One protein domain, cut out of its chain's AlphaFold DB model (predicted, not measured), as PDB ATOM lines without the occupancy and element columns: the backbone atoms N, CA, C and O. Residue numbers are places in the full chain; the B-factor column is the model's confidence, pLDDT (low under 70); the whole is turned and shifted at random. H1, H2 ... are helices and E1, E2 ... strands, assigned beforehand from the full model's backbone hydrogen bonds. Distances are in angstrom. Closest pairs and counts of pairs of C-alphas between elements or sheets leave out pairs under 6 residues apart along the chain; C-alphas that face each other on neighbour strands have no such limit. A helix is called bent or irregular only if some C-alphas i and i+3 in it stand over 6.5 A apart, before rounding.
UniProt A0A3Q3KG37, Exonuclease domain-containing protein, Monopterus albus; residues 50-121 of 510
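Overview. This is residues 50 to 121 of the 510 residues of the protein "Exonuclease domain-containing protein" of Monopterus albus (UniProt A0A3Q3KG37). A small ribbon of two short antiparallel strands, E1 and E2, with the helix H1 near its E2 side makes one part of a loosely connected, elongated fold; the strand E3 and the short helix H2 lie at the other end, away from H1 and from the ribbon. Much of the shape is loop, with 29 of the 72 printed residues in named elements, and few contacts join those elements. Along the printed part the order is E1, H1, E2, E3, H2, two helices and three strands, in the class mixed, helices and strands. The whole is only just compact, close to loose, with a radius of gyration of the C-alphas of 13.2 A, and it spans 38 by 23 by 19 A.

Along the chain. E1 is residues 50 to 52 and begins at C-alpha 50, at (-0.766, 15.104, -7.151). H1 is residues 63 to 75, from C-alpha 63 at (14.519, 13.408, -14.497), and is 18.2 A from first to last C-alpha. E2 is residues 87 to 90, 9.7 A long. E3 is residues 102 to 104, 6.5 A long. H2 is residues 108 to 113, 8.7 A long, and ends at C-alpha 113, at (5.901, 28.537, 2.334).

Arrangement. E1 and E2 are antiparallel neighbours, with 157 degrees between their N-to-C directions. The C-alphas of Val 52 and Cys 87 face each other at 4.2 A. N 88 and O 51 are within hydrogen-bond range at 2.8 A, and N 51 and O 88 at 3.0 A. The closest C-alphas of H1 and E2 are those of Ala 73 and Leu 89, 7.5 A apart. E3 pairs with no named strand. E3 is apart from E1, E2 and H1, and it is apart from H2 too, although a tight link of 3 residues joins them. H2 is also apart from E1, E2 and H1. In H1 and H2 every O i to N i+4 pair is within hydrogen-bond range, and neither helix is bent.

Size, cuts and confidence. The printed part, residues 50 to 121, has no cut. The two C-alphas farthest apart are those of Gly 80 and Thr 117, at 39.7 A. The links H1 to E2 and E2 to E3 are long, with 11 residues each, and E1 to H1 is a short link of 10. The mean pLDDT of the printed part is 72.4; 34 residues are under 70, among them residues 78 to 80 and residues 96 to 121, which include E3 and H2.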
ATOM      1  N   ILE A  50      -2.001  15.700  -7.677       80.44
ATOM      2  CA  ILE A  50      -0.766  15.104  -7.151       80.44
ATOM      3  C   ILE A  50      -0.590  15.531  -5.689       80.44
ATOM      4  O   ILE A  50      -0.869  16.672  -5.333       80.44
ATOM      5  N   SER A  51      -0.119  14.615  -4.845       79.06
ATOM      6  CA  SER A  51       0.391  14.913  -3.502       79.06
ATOM      7  C   SER A  51       1.756  14.251  -3.322       79.06
ATOM      8  O   SER A  51       1.852  13.031  -3.475       79.06
ATOM      9  N   VAL A  52       2.787  15.030  -3.005       79.38
ATOM     10  CA  VAL A  52       4.163  14.558  -2.762       79.38
ATOM     11  C   VAL A  52       4.334  14.204  -1.277       79.38
ATOM     12  O   VAL A  52       3.600  14.728  -0.437       79.38
ATOM     13  N   LEU A  53       5.239  13.277  -0.951       75.00
ATOM     14  CA  LEU A  53       5.559  12.931   0.438       75.00
ATOM     15  C   LEU A  53       6.318  14.069   1.142       75.00
ATOM     16  O   LEU A  53       7.088  14.790   0.511       75.00
ATOM     17  N   LEU A  54       6.115  14.209   2.458       69.25
ATOM     18  CA  LEU A  54       6.680  15.303   3.261       69.25
ATOM     19  C   LEU A  54       8.215  15.367   3.152       69.25
ATOM     20  O   LEU A  54       8.782  16.440   2.958       69.25
ATOM     21  N   ASP A  55       8.859  14.201   3.179       72.19
ATOM     22  CA  ASP A  55      10.319  14.034   3.173       72.19
ATOM     23  C   ASP A  55      10.965  14.376   1.813       72.19
ATOM     24  O   ASP A  55      12.160  14.670   1.735       72.19
ATOM     25  N   HIS A  56      10.171  14.392   0.733       71.69
ATOM     26  CA  HIS A  56      10.607  14.799  -0.607       71.69
ATOM     27  C   HIS A  56      10.430  16.307  -0.872       71.69
ATOM     28  O   HIS A  56      11.014  16.813  -1.824       71.69
ATOM     29  N   LEU A  57       9.697  17.067  -0.042       67.31
ATOM     30  CA  LEU A  57       9.395  18.488  -0.323       67.31
ATOM     31  C   LEU A  57      10.628  19.409  -0.392       67.31
ATOM     32  O   LEU A  57      10.542  20.519  -0.927       67.31
ATOM     33  N   GLN A  58      11.757  18.982   0.176       65.06
ATOM     34  CA  GLN A  58      13.022  19.722   0.158       65.06
ATOM     35  C   GLN A  58      14.013  19.210  -0.900       65.06
ATOM     36  O   GLN A  58      15.022  19.869  -1.140       65.06
ATOM     37  N   GLN A  59      13.735  18.071  -1.541       72.25
ATOM     38  CA  GLN A  59      14.628  17.441  -2.515       72.25
ATOM     39  C   GLN A  59      14.304  17.918  -3.945       72.25
ATOM     40  O   GLN A  59      13.141  18.211  -4.246       72.25
ATOM     41  N   PRO A  60      15.298  18.032  -4.845       70.56
ATOM     42  CA  PRO A  60      15.046  18.321  -6.253       70.56
ATOM     43  C   PRO A  60      14.464  17.083  -6.951       70.56
ATOM     44  O   PRO A  60      15.035  16.001  -6.860       70.56
ATOM     45  N   ILE A  61      13.360  17.250  -7.684       75.31
ATOM     46  CA  ILE A  61      12.763  16.167  -8.481       75.31
ATOM     47  C   ILE A  61      13.704  15.840  -9.646       75.31
ATOM     48  O   ILE A  61      13.993  16.700 -10.482       75.31
ATOM     49  N   THR A  62      14.177  14.599  -9.712       78.50
ATOM     50  CA  THR A  62      15.072  14.130 -10.774       78.50
ATOM     51  C   THR A  62      14.329  13.850 -12.085       78.50
ATOM     52  O   THR A  62      13.117  13.627 -12.121       78.50
ATOM     53  N   LEU A  63      15.075  13.789 -13.195       67.75
ATOM     54  CA  LEU A  63      14.519  13.408 -14.497       67.75
ATOM     55  C   LEU A  63      13.933  11.980 -14.487       67.75
ATOM     56  O   LEU A  63      12.950  11.733 -15.184       67.75
ATOM     57  N   SER A  64      14.478  11.064 -13.674       69.06
ATOM     58  CA  SER A  64      13.926   9.709 -13.497       69.06
ATOM     59  C   SER A  64      12.565   9.751 -12.805       69.06
ATOM     60  O   SER A  64      11.587   9.242 -13.344       69.06
ATOM     61  N   GLU A  65      12.469  10.438 -11.665       78.56
ATOM     62  CA  GLU A  65      11.225  10.585 -10.896       78.56
ATOM     63  C   GLU A  65      10.103  11.240 -11.716       78.56
ATOM     64  O   GLU A  65       8.953  10.789 -11.674       78.56
ATOM     65  N   LEU A  66      10.438  12.268 -12.508       78.88
ATOM     66  CA  LEU A  66       9.516  12.893 -13.457       78.88
ATOM     67  C   LEU A  66       9.072  11.902 -14.547       78.88
ATOM     68  O   LEU A  66       7.884  11.814 -14.858       78.88
ATOM     69  N   THR A  67      10.008  11.124 -15.095       72.25
ATOM     70  CA  THR A  67       9.734  10.115 -16.129       72.25
ATOM     71  C   THR A  67       8.821   9.000 -15.609       72.25
ATOM     72  O   THR A  67       7.874   8.621 -16.300       72.25
ATOM     73  N   GLU A  68       9.028   8.514 -14.383       77.38
ATOM     74  CA  GLU A  68       8.144   7.539 -13.724       77.38
ATOM     75  C   GLU A  68       6.716   8.075 -13.554       77.38
ATOM     76  O   GLU A  68       5.741   7.374 -13.840       77.38
ATOM     77  N   LEU A  69       6.577   9.334 -13.120       80.62
ATOM     78  CA  LEU A  69       5.278   9.985 -12.959       80.62
ATOM     79  C   LEU A  69       4.530  10.106 -14.293       80.62
ATOM     80  O   LEU A  69       3.325   9.862 -14.322       80.62
ATOM     81  N   LEU A  70       5.219  10.430 -15.390       79.25
ATOM     82  CA  LEU A  70       4.606  10.527 -16.719       79.25
ATOM     83  C   LEU A  70       4.146   9.161 -17.244       79.25
ATOM     84  O   LEU A  70       2.997   9.034 -17.674       79.25
ATOM     85  N   HIS A  71       4.977   8.119 -17.123       72.12
ATOM     86  CA  HIS A  71       4.586   6.752 -17.489       72.12
ATOM     87  C   HIS A  71       3.380   6.265 -16.672       72.12
ATOM     88  O   HIS A  71       2.433   5.704 -17.230       72.12
ATOM     89  N   TYR A  72       3.362   6.524 -15.361       79.00
ATOM     90  CA  TYR A  72       2.221   6.179 -14.513       79.00
ATOM     91  C   TYR A  72       0.978   7.037 -14.805       79.00
ATOM     92  O   TYR A  72      -0.142   6.540 -14.686       79.00
ATOM     93  N   ALA A  73       1.132   8.301 -15.205       78.69
ATOM     94  CA  ALA A  73       0.006   9.154 -15.576       78.69
ATOM     95  C   ALA A  73      -0.663   8.695 -16.880       78.69
ATOM     96  O   ALA A  73      -1.892   8.632 -16.924       78.69
ATOM     97  N   ALA A  74       0.124   8.319 -17.894       75.94
ATOM     98  CA  ALA A  74      -0.378   7.833 -19.179       75.94
ATOM     99  C   ALA A  74      -0.961   6.408 -19.089       75.94
ATOM    100  O   ALA A  74      -2.122   6.188 -19.422       75.94
ATOM    101  N   LEU A  75      -0.178   5.436 -18.605       75.12
ATOM    102  CA  LEU A  75      -0.529   4.007 -18.668       75.12
ATOM    103  C   LEU A  75      -1.304   3.513 -17.433       75.12
ATOM    104  O   LEU A  75      -2.109   2.574 -17.508       75.12
ATOM    105  N   GLY A  76      -1.072   4.149 -16.281       75.81
ATOM    106  CA  GLY A  76      -1.700   3.809 -15.008       75.81
ATOM    107  C   GLY A  76      -1.448   2.376 -14.536       75.81
ATOM    108  O   GLY A  76      -0.626   1.630 -15.065       75.81
ATOM    109  N   LYS A  77      -2.236   1.958 -13.539       71.25
ATOM    110  CA  LYS A  77      -2.212   0.576 -13.020       71.25
ATOM    111  C   LYS A  77      -2.712  -0.460 -14.034       71.25
ATOM    112  O   LYS A  77      -2.480  -1.648 -13.852       71.25
ATOM    113  N   THR A  78      -3.426  -0.019 -15.069       64.81
ATOM    114  CA  THR A  78      -3.943  -0.853 -16.163       64.81
ATOM    115  C   THR A  78      -2.846  -1.295 -17.128       64.81
ATOM    116  O   THR A  78      -2.880  -2.435 -17.568       64.81
ATOM    117  N   GLY A  79      -1.833  -0.459 -17.379       59.69
ATOM    118  CA  GLY A  79      -0.617  -0.847 -18.105       59.69
ATOM    119  C   GLY A  79       0.450  -1.520 -17.231       59.69
ATOM    120  O   GLY A  79       1.626  -1.465 -17.567       59.69
ATOM    121  N   GLY A  80       0.085  -2.066 -16.064       69.31
ATOM    122  CA  GLY A  80       1.014  -2.713 -15.124       69.31
ATOM    123  C   GLY A  80       1.978  -1.775 -14.376       69.31
ATOM    124  O   GLY A  80       2.695  -2.228 -13.482       69.31
ATOM    125  N   ILE A  81       1.987  -0.474 -14.687       75.44
ATOM    126  CA  ILE A  81       2.927   0.491 -14.110       75.44
ATOM    127  C   ILE A  81       2.607   0.744 -12.630       75.44
ATOM    128  O   ILE A  81       1.468   1.028 -12.238       75.44
ATOM    129  N   LYS A  82       3.638   0.651 -11.783       78.56
ATOM    130  CA  LYS A  82       3.547   0.974 -10.355       78.56
ATOM    131  C   LYS A  82       3.488   2.491 -10.162       78.56
ATOM    132  O   LYS A  82       4.067   3.257 -10.921       78.56
ATOM    133  N   GLN A  83       2.778   2.920  -9.122       83.00
ATOM    134  CA  GLN A  83       2.763   4.322  -8.705       83.00
ATOM    135  C   GLN A  83       4.159   4.714  -8.181       83.00
ATOM    136  O   GLN A  83       4.705   3.918  -7.410       83.00
ATOM    137  N   PRO A  84       4.718   5.887  -8.550       86.62
ATOM    138  CA  PRO A  84       6.009   6.339  -8.032       86.62
ATOM    139  C   PRO A  84       6.047   6.369  -6.500       86.62
ATOM    140  O   PRO A  84       5.026   6.588  -5.843       86.62
ATOM    141  N   SER A  85       7.230   6.157  -5.924       85.62
ATOM    142  CA  SER A  85       7.444   6.156  -4.469       85.62
ATOM    143  C   SER A  85       7.260   7.547  -3.854       85.62
ATOM    144  O   SER A  85       6.574   7.695  -2.844       85.62
ATOM    145  N   TRP A  86       7.839   8.562  -4.497       83.44
ATOM    146  CA  TRP A  86       7.936   9.942  -4.017       83.44
ATOM    147  C   TRP A  86       6.605  10.718  -4.040       83.44
ATOM    148  O   TRP A  86       6.417  11.660  -3.262       83.44
ATOM    149  N   CYS A  87       5.650  10.338  -4.900       85.75
ATOM    150  CA  CYS A  87       4.369  11.036  -5.025       85.75
ATOM    151  C   CYS A  87       3.157  10.139  -5.318       85.75
ATOM    152  O   CYS A  87       3.217   9.092  -5.961       85.75
ATOM    153  N   ARG A  88       1.985  10.612  -4.885       85.44
ATOM    154  CA  ARG A  88       0.685   9.990  -5.141       85.44
ATOM    155  C   ARG A  88      -0.144  10.850  -6.087       85.44
ATOM    156  O   ARG A  88      -0.753  11.838  -5.684       85.44
ATOM    157  N   LEU A  89      -0.205  10.418  -7.340       85.44
ATOM    158  CA  LEU A  89      -1.190  10.843  -8.333       85.44
ATOM    159  C   LEU A  89      -2.560  10.200  -8.028       85.44
ATOM    160  O   LEU A  89      -2.697   8.972  -8.020       85.44
ATOM    161  N   HIS A  90      -3.572  11.024  -7.759       82.75
ATOM    162  CA  HIS A  90      -4.955  10.620  -7.479       82.75
ATOM    163  C   HIS A  90      -5.808  10.727  -8.746       82.75
ATOM    164  O   HIS A  90      -5.595  11.613  -9.568       82.75
ATOM    165  N   HIS A  91      -6.819   9.859  -8.870       83.12
ATOM    166  CA  HIS A  91      -7.788   9.862  -9.978       83.12
ATOM    167  C   HIS A  91      -7.160   9.793 -11.390       83.12
ATOM    168  O   HIS A  91      -7.716  10.343 -12.333       83.12
ATOM    169  N   GLN A  92      -6.041   9.068 -11.546       82.75
ATOM    170  CA  GLN A  92      -5.276   8.943 -12.801       82.75
ATOM    171  C   GLN A  92      -6.139   8.619 -14.039       82.75
ATOM    172  O   GLN A  92      -5.974   9.264 -15.064       82.75
ATOM    173  N   ARG A  93      -7.141   7.733 -13.927       79.25
ATOM    174  CA  ARG A  93      -8.091   7.410 -15.018       79.25
ATOM    175  C   ARG A  93      -8.958   8.587 -15.518       79.25
ATOM    176  O   ARG A  93      -9.728   8.402 -16.451       79.25
ATOM    177  N   LYS A  94      -8.897   9.765 -14.884       77.81
ATOM    178  CA  LYS A  94      -9.567  11.007 -15.323       77.81
ATOM    179  C   LYS A  94      -8.611  12.017 -15.978       77.81
ATOM    180  O   LYS A  94      -9.031  13.131 -16.285       77.81
ATOM    181  N   ILE A  95      -7.330  11.684 -16.130       74.81
ATOM    182  CA  ILE A  95      -6.345  12.555 -16.780       74.81
ATOM    183  C   ILE A  95      -6.598  12.538 -18.288       74.81
ATOM    184  O   ILE A  95      -6.666  11.470 -18.887       74.81
ATOM    185  N   LYS A  96      -6.735  13.727 -18.886       69.94
ATOM    186  CA  LYS A  96      -6.827  13.916 -20.344       69.94
ATOM    187  C   LYS A  96      -5.502  14.353 -20.985       69.94
ATOM    188  O   LYS A  96      -5.344  14.224 -22.187       69.94
ATOM    189  N   GLY A  97      -4.575  14.868 -20.180       62.66
ATOM    190  CA  GLY A  97      -3.250  15.348 -20.575       62.66
ATOM    191  C   GLY A  97      -2.457  15.767 -19.333       62.66
ATOM    192  O   GLY A  97      -3.045  15.960 -18.264       62.66
ATOM    193  N   VAL A  98      -1.133  15.877 -19.450       64.81
ATOM    194  CA  VAL A  98      -0.232  16.250 -18.346       64.81
ATOM    195  C   VAL A  98       0.699  17.357 -18.814       64.81
ATOM    196  O   VAL A  98       1.417  17.189 -19.790       64.81
ATOM    197  N   ASN A  99       0.707  18.466 -18.079       62.47
ATOM    198  CA  ASN A  99       1.457  19.667 -18.429       62.47
ATOM    199  C   ASN A  99       2.538  19.919 -17.377       62.47
ATOM    200  O   ASN A  99       2.266  19.840 -16.178       62.47
ATOM    201  N   ILE A 100       3.761  20.202 -17.827       66.69
ATOM    202  CA  ILE A 100       4.952  20.301 -16.977       66.69
ATOM    203  C   ILE A 100       5.539  21.704 -17.120       66.69
ATOM    204  O   ILE A 100       5.846  22.141 -18.226       66.69
ATOM    205  N   VAL A 101       5.736  22.389 -15.996       63.97
ATOM    206  CA  VAL A 101       6.488  23.648 -15.926       63.97
ATOM    207  C   VAL A 101       7.648  23.427 -14.967       63.97
ATOM    208  O   VAL A 101       7.435  23.014 -13.829       63.97
ATOM    209  N   ILE A 102       8.870  23.676 -15.435       67.56
ATOM    210  CA  ILE A 102      10.087  23.560 -14.629       67.56
ATOM    211  C   ILE A 102      10.475  24.964 -14.159       67.56
ATOM    212  O   ILE A 102      10.510  25.908 -14.946       67.56
ATOM    213  N   VAL A 103      10.742  25.107 -12.862       66.12
ATOM    214  CA  VAL A 103      11.204  26.361 -12.258       66.12
ATOM    215  C   VAL A 103      12.569  26.106 -11.635       66.12
ATOM    216  O   VAL A 103      12.703  25.315 -10.703       66.12
ATOM    217  N   GLU A 104      13.592  26.757 -12.170       62.03
ATOM    218  CA  GLU A 104      14.972  26.619 -11.722       62.03
ATOM    219  C   GLU A 104      15.178  27.443 -10.437       62.03
ATOM    220  O   GLU A 104      14.738  28.591 -10.328       62.03
ATOM    221  N   GLY A 105      15.818  26.835  -9.434       64.88
ATOM    222  CA  GLY A 105      16.079  27.466  -8.134       64.88
ATOM    223  C   GLY A 105      14.924  27.444  -7.120       64.88
ATOM    224  O   GLY A 105      15.095  27.968  -6.024       64.88
ATOM    225  N   LEU A 106      13.769  26.829  -7.417       69.31
ATOM    226  CA  LEU A 106      12.628  26.766  -6.488       69.31
ATOM    227  C   LEU A 106      12.300  25.324  -6.065       69.31
ATOM    228  O   LEU A 106      11.878  24.507  -6.879       69.31
ATOM    229  N   THR A 107      12.442  25.014  -4.771       69.81
ATOM    230  CA  THR A 107      12.013  23.718  -4.200       69.81
ATOM    231  C   THR A 107      10.538  23.733  -3.790       69.81
ATOM    232  O   THR A 107       9.966  24.787  -3.506       69.81
ATOM    233  N   GLN A 108       9.901  22.562  -3.699       66.31
ATOM    234  CA  GLN A 108       8.467  22.475  -3.396       66.31
ATOM    235  C   GLN A 108       8.105  23.045  -2.006       66.31
ATOM    236  O   GLN A 108       7.029  23.619  -1.830       66.31
ATOM    237  N   ASN A 109       9.023  22.983  -1.037       66.31
ATOM    238  CA  ASN A 109       8.890  23.661   0.254       66.31
ATOM    239  C   ASN A 109       8.736  25.192   0.111       66.31
ATOM    240  O   ASN A 109       7.909  25.792   0.796       66.31
ATOM    241  N   HIS A 110       9.459  25.834  -0.817       68.38
ATOM    242  CA  HIS A 110       9.291  27.269  -1.090       68.38
ATOM    243  C   HIS A 110       7.903  27.582  -1.662       68.38
ATOM    244  O   HIS A 110       7.295  28.573  -1.257       68.38
ATOM    245  N   PHE A 111       7.365  26.721  -2.534       69.94
ATOM    246  CA  PHE A 111       5.998  26.885  -3.039       69.94
ATOM    247  C   PHE A 111       4.962  26.870  -1.907       69.94
ATOM    248  O   PHE A 111       4.109  27.753  -1.856       69.94
ATOM    249  N   TYR A 112       5.052  25.922  -0.968       68.38
ATOM    250  CA  TYR A 112       4.119  25.868   0.163       68.38
ATOM    251  C   TYR A 112       4.329  27.013   1.167       68.38
ATOM    252  O   TYR A 112       3.350  27.590   1.638       68.38
ATOM    253  N   LYS A 113       5.577  27.412   1.437       69.62
ATOM    254  CA  LYS A 113       5.901  28.537   2.334       69.62
ATOM    255  C   LYS A 113       5.399  29.889   1.809       69.62
ATOM    256  O   LYS A 113       4.993  30.736   2.599       69.62
ATOM    257  N   HIS A 114       5.388  30.079   0.489       65.88
ATOM    258  CA  HIS A 114       4.953  31.315  -0.177       65.88
ATOM    259  C   HIS A 114       3.641  31.140  -0.970       65.88
ATOM    260  O   HIS A 114       3.339  31.914  -1.881       65.88
ATOM    261  N   TYR A 115       2.826  30.144  -0.599       63.19
ATOM    262  CA  TYR A 115       1.616  29.730  -1.320       63.19
ATOM    263  C   TYR A 115       0.596  30.861  -1.539       63.19
ATOM    264  O   TYR A 115      -0.085  30.908  -2.567       63.19
ATOM    265  N   LEU A 116       0.491  31.807  -0.597       63.16
ATOM    266  CA  LEU A 116      -0.408  32.959  -0.726       63.16
ATOM    267  C   LEU A 116       0.065  33.968  -1.787       63.16
ATOM    268  O   LEU A 116      -0.770  34.527  -2.496       63.16
ATOM    269  N   THR A 117       1.378  34.136  -1.953       64.69
ATOM    270  CA  THR A 117       2.006  35.060  -2.913       64.69
ATOM    271  C   THR A 117       2.043  34.490  -4.333       64.69
ATOM    272  O   THR A 117       1.835  35.212  -5.303       64.69
ATOM    273  N   LEU A 118       2.264  33.179  -4.473       64.38
ATOM    274  CA  LEU A 118       2.446  32.484  -5.757       64.38
ATOM    275  C   LEU A 118       1.112  32.192  -6.478       64.38
ATOM    276  O   LEU A 118       0.855  31.077  -6.931       64.38
ATOM    277  N   GLN A 119       0.232  33.193  -6.564       60.03
ATOM    278  CA  GLN A 119      -1.186  32.999  -6.882       60.03
ATOM    279  C   GLN A 119      -1.460  32.326  -8.234       60.03
ATOM    280  O   GLN A 119      -2.365  31.497  -8.323       60.03
ATOM    281  N   HIS A 120      -0.651  32.616  -9.255       62.50
ATOM    282  CA  HIS A 120      -0.834  32.098 -10.614       62.50
ATOM    283  C   HIS A 120      -0.457  30.612 -10.758       62.50
ATOM    284  O   HIS A 120      -0.944  29.953 -11.671       62.50
ATOM    285  N   LEU A 121       0.316  30.055  -9.812       59.97
ATOM    286  CA  LEU A 121       0.589  28.613  -9.716       59.97
ATOM    287  C   LEU A 121      -0.523  27.826  -8.998       59.97
ATOM    288  O   LEU A 121      -0.470  26.599  -8.953       59.97
TER     289      LEU A 121